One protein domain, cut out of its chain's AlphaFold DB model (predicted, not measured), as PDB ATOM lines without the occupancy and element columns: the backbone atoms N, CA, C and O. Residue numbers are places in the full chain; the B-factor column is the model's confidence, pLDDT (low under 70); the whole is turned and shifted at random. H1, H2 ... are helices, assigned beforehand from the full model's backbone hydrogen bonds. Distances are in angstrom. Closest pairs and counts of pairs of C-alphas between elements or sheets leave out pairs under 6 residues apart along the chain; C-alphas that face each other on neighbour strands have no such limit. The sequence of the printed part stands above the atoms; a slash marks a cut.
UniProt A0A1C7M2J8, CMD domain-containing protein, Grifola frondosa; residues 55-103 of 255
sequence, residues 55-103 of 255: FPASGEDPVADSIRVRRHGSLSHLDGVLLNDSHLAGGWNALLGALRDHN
ATOM      1  N   PHE A  55     217.890 130.704 114.662       94.31
ATOM      2  CA  PHE A  55     219.284 130.744 115.115       94.31
ATOM      3  C   PHE A  55     219.944 132.040 114.621       94.31
ATOM      4  O   PHE A  55     220.634 132.003 113.603       94.31
ATOM      5  N   PRO A  56     219.728 133.184 115.302       95.25
ATOM      6  CA  PRO A  56     220.351 134.457 114.926       95.25
ATOM      7  C   PRO A  56     221.868 134.310 114.931       95.25
ATOM      8  O   PRO A  56     222.378 133.600 115.798       95.25
ATOM      9  N   ALA A  57     222.609 134.941 114.024       94.62
ATOM     10  CA  ALA A  57     224.067 134.868 114.058       94.62
ATOM     11  C   ALA A  57     224.632 135.525 115.334       94.62
ATOM     12  O   ALA A  57     223.931 136.213 116.080       94.62
ATOM     13  N   SER A  58     225.908 135.271 115.629       94.06
ATOM     14  CA  SER A  58     226.568 135.907 116.775       94.06
ATOM     15  C   SER A  58     226.546 137.428 116.608       94.06
ATOM     16  O   SER A  58     226.964 137.925 115.565       94.06
ATOM     17  N   GLY A  59     226.094 138.159 117.627       94.12
ATOM     18  CA  GLY A  59     225.964 139.617 117.600       94.12
ATOM     19  C   GLY A  59     224.624 140.144 117.076       94.12
ATOM     20  O   GLY A  59     224.390 141.347 117.161       94.12
ATOM     21  N   GLU A  60     223.739 139.288 116.553       95.44
ATOM     22  CA  GLU A  60     222.432 139.716 116.023       95.44
ATOM     23  C   GLU A  60     221.328 139.749 117.086       95.44
ATOM     24  O   GLU A  60     220.380 140.523 116.966       95.44
ATOM     25  N   ASP A  61     221.444 138.929 118.135       96.00
ATOM     26  CA  ASP A  61     220.471 138.855 119.224       96.00
ATOM     27  C   ASP A  61     221.193 138.679 120.579       96.00
ATOM     28  O   ASP A  61     221.860 137.659 120.798       96.00
ATOM     29  N   PRO A  62     221.044 139.629 121.525       95.94
ATOM     30  CA  PRO A  62     221.756 139.589 122.802       95.94
ATOM     31  C   PRO A  62     221.322 138.422 123.704       95.94
ATOM     32  O   PRO A  62     222.116 137.930 124.511       95.94
ATOM     33  N   VAL A  63     220.080 137.945 123.582       96.81
ATOM     34  CA  VAL A  63     219.598 136.773 124.317       96.81
ATOM     35  C   VAL A  63     220.227 135.513 123.743       96.81
ATOM     36  O   VAL A  63     220.753 134.705 124.514       96.81
ATOM     37  N   ALA A  64     220.238 135.359 122.418       96.44
ATOM     38  CA  ALA A  64     220.903 134.234 121.763       96.44
ATOM     39  C   ALA A  64     222.392 134.171 122.146       96.44
ATOM     40  O   ALA A  64     222.899 133.105 122.501       96.44
ATOM     41  N   ASP A  65     223.072 135.316 122.176       95.88
ATOM     42  CA  ASP A  65     224.477 135.399 122.577       95.88
ATOM     43  C   ASP A  65     224.688 135.048 124.054       95.88
ATOM     44  O   ASP A  65     225.598 134.283 124.382       95.88
ATOM     45  N   SER A  66     223.802 135.492 124.953       94.75
ATOM     46  CA  SER A  66     223.858 135.084 126.365       94.75
ATOM     47  C   SER A  66     223.700 133.565 126.543       94.75
ATOM     48  O   SER A  66     224.381 132.946 127.368       94.75
ATOM     49  N   ILE A  67     222.842 132.932 125.731       93.88
ATOM     50  CA  ILE A  67     222.636 131.480 125.742       93.88
ATOM     51  C   ILE A  67     223.881 130.763 125.208       93.88
ATOM     52  O   ILE A  67     224.283 129.758 125.800       93.88
ATOM     53  N   ARG A  68     224.519 131.281 124.147       94.25
ATOM     54  CA  ARG A  68     225.790 130.747 123.632       94.25
ATOM     55  C   ARG A  68     226.880 130.784 124.683       94.25
ATOM     56  O   ARG A  68     227.526 129.763 124.890       94.25
ATOM     57  N   VAL A  69     227.068 131.913 125.366       93.31
ATOM     58  CA  VAL A  69     228.084 132.044 126.424       93.31
ATOM     59  C   VAL A  69     227.879 130.969 127.491       93.31
ATOM     60  O   VAL A  69     228.810 130.228 127.804       93.31
ATOM     61  N   ARG A  70     226.640 130.796 127.968       90.75
ATOM     62  CA  ARG A  70     226.288 129.745 128.938       90.75
ATOM     63  C   ARG A  70     226.578 128.328 128.425       90.75
ATOM     64  O   ARG A  70     226.853 127.436 129.218       90.75
ATOM     65  N   ARG A  71     226.444 128.099 127.118       87.88
ATOM     66  CA  ARG A  71     226.595 126.792 126.460       87.88
ATOM     67  C   ARG A  71     227.955 126.581 125.794       87.88
ATOM     68  O   ARG A  71     228.109 125.602 125.073       87.88
ATOM     69  N   HIS A  72     228.922 127.464 126.027       90.12
ATOM     70  CA  HIS A  72     230.254 127.398 125.418       90.12
ATOM     71  C   HIS A  72     230.247 127.484 123.878       90.12
ATOM     72  O   HIS A  72     231.044 126.838 123.207       90.12
ATOM     73  N   GLY A  73     229.360 128.314 123.321       89.25
ATOM     74  CA  GLY A  73     229.395 128.754 121.921       89.25
ATOM     75  C   GLY A  73     228.230 128.291 121.048       89.25
ATOM     76  O   GLY A  73     228.014 128.875 119.988       89.25
ATOM     77  N   SER A  74     227.438 127.306 121.483       89.06
ATOM     78  CA  SER A  74     226.362 126.725 120.666       89.06
ATOM     79  C   SER A  74     224.953 127.021 121.190       89.06
ATOM     80  O   SER A  74     224.728 127.282 122.374       89.06
ATOM     81  N   LEU A  75     223.972 126.957 120.286       89.06
ATOM     82  CA  LEU A  75     222.545 126.952 120.609       89.06
ATOM     83  C   LEU A  75     222.009 125.535 120.417       89.06
ATOM     84  O   LEU A  75     222.261 124.904 119.398       89.06
ATOM     85  N   SER A  76     221.236 125.025 121.374       87.06
ATOM     86  CA  SER A  76     220.525 123.761 121.165       87.06
ATOM     87  C   SER A  76     219.257 123.965 120.346       87.06
ATOM     88  O   SER A  76     218.693 125.054 120.303       87.06
ATOM     89  N   HIS A  77     218.709 122.872 119.818       85.25
ATOM     90  CA  HIS A  77     217.403 122.883 119.154       85.25
ATOM     91  C   HIS A  77     216.269 123.478 120.009       85.25
ATOM     92  O   HIS A  77     215.376 124.114 119.466       85.25
ATOM     93  N   LEU A  78     216.286 123.303 121.340       85.62
ATOM     94  CA  LEU A  78     215.274 123.946 122.192       85.62
ATOM     95  C   LEU A  78     215.477 125.460 122.247       85.62
ATOM     96  O   LEU A  78     214.493 126.188 122.231       85.62
ATOM     97  N   ASP A  79     216.728 125.920 122.292       90.81
ATOM     98  CA  ASP A  79     217.011 127.354 122.276       90.81
ATOM     99  C   ASP A  79     216.539 127.951 120.942       90.81
ATOM    100  O   ASP A  79     215.856 128.965 120.949       90.81
ATOM    101  N   GLY A  80     216.766 127.257 119.819       91.31
ATOM    102  CA  GLY A  80     216.261 127.682 118.511       91.31
ATOM    103  C   GLY A  80     214.735 127.752 118.412       91.31
ATOM    104  O   GLY A  80     214.201 128.627 117.741       91.31
ATOM    105  N   VAL A  81     214.006 126.864 119.095       91.31
ATOM    106  CA  VAL A  81     212.539 126.963 119.188       91.31
ATOM    107  C   VAL A  81     212.126 128.169 120.031       91.31
ATOM    108  O   VAL A  81     211.245 128.922 119.624       91.31
ATOM    109  N   LEU A  82     212.748 128.367 121.195       92.12
ATOM    110  CA  LEU A  82     212.397 129.462 122.104       92.12
ATOM    111  C   LEU A  82     212.725 130.838 121.514       92.12
ATOM    112  O   LEU A  82     211.972 131.771 121.747       92.12
ATOM    113  N   LEU A  83     213.780 130.953 120.702       95.12
ATOM    114  CA  LEU A  83     214.195 132.197 120.037       95.12
ATOM    115  C   LEU A  83     213.230 132.686 118.941       95.12
ATOM    116  O   LEU A  83     213.475 133.724 118.338       95.12
ATOM    117  N   ASN A  84     212.102 132.002 118.713       94.25
ATOM    118  CA  ASN A  84     210.958 132.641 118.050       94.25
ATOM    119  C   ASN A  84     210.397 133.811 118.885       94.25
ATOM    120  O   ASN A  84     209.770 134.705 118.328       94.25
ATOM    121  N   ASP A  85     210.629 133.808 120.203       95.12
ATOM    122  CA  ASP A  85     210.379 134.921 121.115       95.12
ATOM    123  C   ASP A  85     211.597 135.104 122.039       95.12
ATOM    124  O   ASP A  85     211.740 134.446 123.076       95.12
ATOM    125  N   SER A  86     212.492 136.020 121.665       94.19
ATOM    126  CA  SER A  86     213.721 136.293 122.416       94.19
ATOM    127  C   SER A  86     213.461 136.790 123.843       94.19
ATOM    128  O   SER A  86     214.252 136.493 124.740       94.19
ATOM    129  N   HIS A  87     212.346 137.479 124.114       93.62
ATOM    130  CA  HIS A  87     212.018 137.916 125.475       93.62
ATOM    131  C   HIS A  87     211.682 136.720 126.366       93.62
ATOM    132  O   HIS A  87     212.207 136.602 127.480       93.62
ATOM    133  N   LEU A  88     210.862 135.798 125.854       94.12
ATOM    134  CA  LEU A  88     210.542 134.558 126.554       94.12
ATOM    135  C   LEU A  88     211.789 133.681 126.728       94.12
ATOM    136  O   LEU A  88     212.018 133.161 127.821       94.12
ATOM    137  N   ALA A  89     212.625 133.554 125.692       94.25
ATOM    138  CA  ALA A  89     213.882 132.810 125.760       94.25
ATOM    139  C   ALA A  89     214.832 133.378 126.831       94.25
ATOM    140  O   ALA A  89     215.461 132.614 127.569       94.25
ATOM    141  N   GLY A  90     214.895 134.706 126.965       95.44
ATOM    142  CA  GLY A  90     215.709 135.389 127.969       95.44
ATOM    143  C   GLY A  90     215.223 135.125 129.391       95.44
ATOM    144  O   GLY A  90     215.998 134.666 130.234       95.44
ATOM    145  N   GLY A  91     213.928 135.339 129.651       95.31
ATOM    146  CA  GLY A  91     213.326 135.072 130.963       95.31
ATOM    147  C   GLY A  91     213.441 133.601 131.368       95.31
ATOM    148  O   GLY A  91     213.804 133.279 132.500       95.31
ATOM    149  N   TRP A  92     213.228 132.699 130.411       92.31
ATOM    150  CA  TRP A  92     213.447 131.268 130.585       92.31
ATOM    151  C   TRP A  92     214.890 130.936 130.977       92.31
ATOM    152  O   TRP A  92     215.128 130.179 131.922       92.31
ATOM    153  N   ASN A  93     215.863 131.481 130.242       92.31
ATOM    154  CA  ASN A  93     217.278 131.224 130.479       92.31
ATOM    155  C   ASN A  93     217.703 131.707 131.870       92.31
ATOM    156  O   ASN A  93     218.421 130.988 132.565       92.31
ATOM    157  N   ALA A  94     217.207 132.872 132.294       94.19
ATOM    158  CA  ALA A  94     217.452 133.422 133.623       94.19
ATOM    159  C   ALA A  94     216.862 132.538 134.735       94.19
ATOM    160  O   ALA A  94     217.585 132.149 135.654       94.19
ATOM    161  N   LEU A  95     215.582 132.155 134.628       94.19
ATOM    162  CA  LEU A  95     214.922 131.305 135.624       94.19
ATOM    163  C   LEU A  95     215.628 129.951 135.765       94.19
ATOM    164  O   LEU A  95     215.965 129.538 136.871       94.19
ATOM    165  N   LEU A  96     215.890 129.256 134.653       92.19
ATOM    166  CA  LEU A  96     216.558 127.955 134.713       92.19
ATOM    167  C   LEU A  96     218.028 128.050 135.136       92.19
ATOM    168  O   LEU A  96     218.556 127.082 135.681       92.19
ATOM    169  N   GLY A  97     218.686 129.185 134.884       92.12
ATOM    170  CA  GLY A  97     219.989 129.497 135.466       92.12
ATOM    171  C   GLY A  97     219.912 129.512 136.988       92.12
ATOM    172  O   GLY A  97     220.612 128.743 137.641       92.12
ATOM    173  N   ALA A  98     218.975 130.276 137.558       94.44
ATOM    174  CA  ALA A  98     218.773 130.316 139.006       94.44
ATOM    175  C   ALA A  98     218.478 128.924 139.601       94.44
ATOM    176  O   ALA A  98     219.081 128.542 140.602       94.44
ATOM    177  N   LEU A  99     217.622 128.125 138.954       94.56
ATOM    178  CA  LEU A  99     217.260 126.791 139.450       94.56
ATOM    179  C   LEU A  99     218.387 125.753 139.379       94.56
ATOM    180  O   LEU A  99     218.351 124.779 140.131       94.56
ATOM    181  N   ARG A 100     219.364 125.918 138.484       89.44
ATOM    182  CA  ARG A 100     220.505 124.996 138.367       89.44
ATOM    183  C   ARG A 100     221.691 125.459 139.206       89.44
ATOM    184  O   ARG A 100     222.302 124.652 139.901       89.44
ATOM    185  N   ASP A 101     221.982 126.752 139.139       90.00
ATOM    186  CA  ASP A 101     223.257 127.323 139.561       90.00
ATOM    187  C   ASP A 101     223.142 128.031 140.936       90.00
ATOM    188  O   ASP A 101     224.143 128.211 141.627       90.00
ATOM    189  N   HIS A 102     221.921 128.369 141.385       92.94
ATOM    190  CA  HIS A 102     221.643 129.110 142.632       92.94
ATOM    191  C   HIS A 102     220.522 128.488 143.487       92.94
ATOM    192  O   HIS A 102     219.729 129.188 144.120       92.94
ATOM    193  N   ASN A 103     220.454 127.160 143.506       94.44
ATOM    194  CA  ASN A 103     219.409 126.393 144.182       94.44
ATOM    195  C   ASN A 103     219.905 125.836 145.525       94.44
ATOM    196  O   ASN A 103     221.024 125.331 145.600       94.44
TER     197      ASN A 103
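This is residues 55 to 103 of the 255 residues of the protein "CMD domain-containing protein" of Grifola frondosa (UniProt A0A1C7M2J8). One long helix, H3, makes most of the length; its first half packs on the shorter helix H1, and residues 98 to 103 stick out free. Short H2 turns into H3 through a tight link. The printed part has 49 residues with three named helices, H1, H2, H3 in chain order, and no named strand: all helix, compact, radius of gyration of the C-alphas 10.2 A, spans 32 by 21 by 18 A.

H3, residues 86 to 101, touches H1, residues 62 to 70, with residues 86 to 93 alone; the closest C-alphas, of Val 63 and Gly 90, are 5.5 A apart. They run the same way at a shallow tilt of 26 degrees. H2, residues 77 to 82, and H3 touch only at the corner, and only just, with 3 pairs of C-alphas within 8 A; the closest, of Leu 82 and Ala 89, are 5.2 A apart. Their tilt is steep, 60 degrees, opposite ways. H1 and H2 are close but not clearly touching, with the closest C-alphas, of Ile 67 and Asp 79, 7.8 A apart. In H1, H2 and H3 every O i to N i+4 pair is within hydrogen-bond range.

H3 is 21.6 A long, ending at C-alpha 101 (223.257, 127.323, 139.561). H1 is 12.5 A long from C-alpha 62 (221.756, 139.589, 122.802), and H2 8.8 A.

The C-alphas farthest apart, of Ala 57 and Asn 103, are 31.6 A apart. The printed part has no cut and no long link between helices; no printed residue is under 70 in pLDDT.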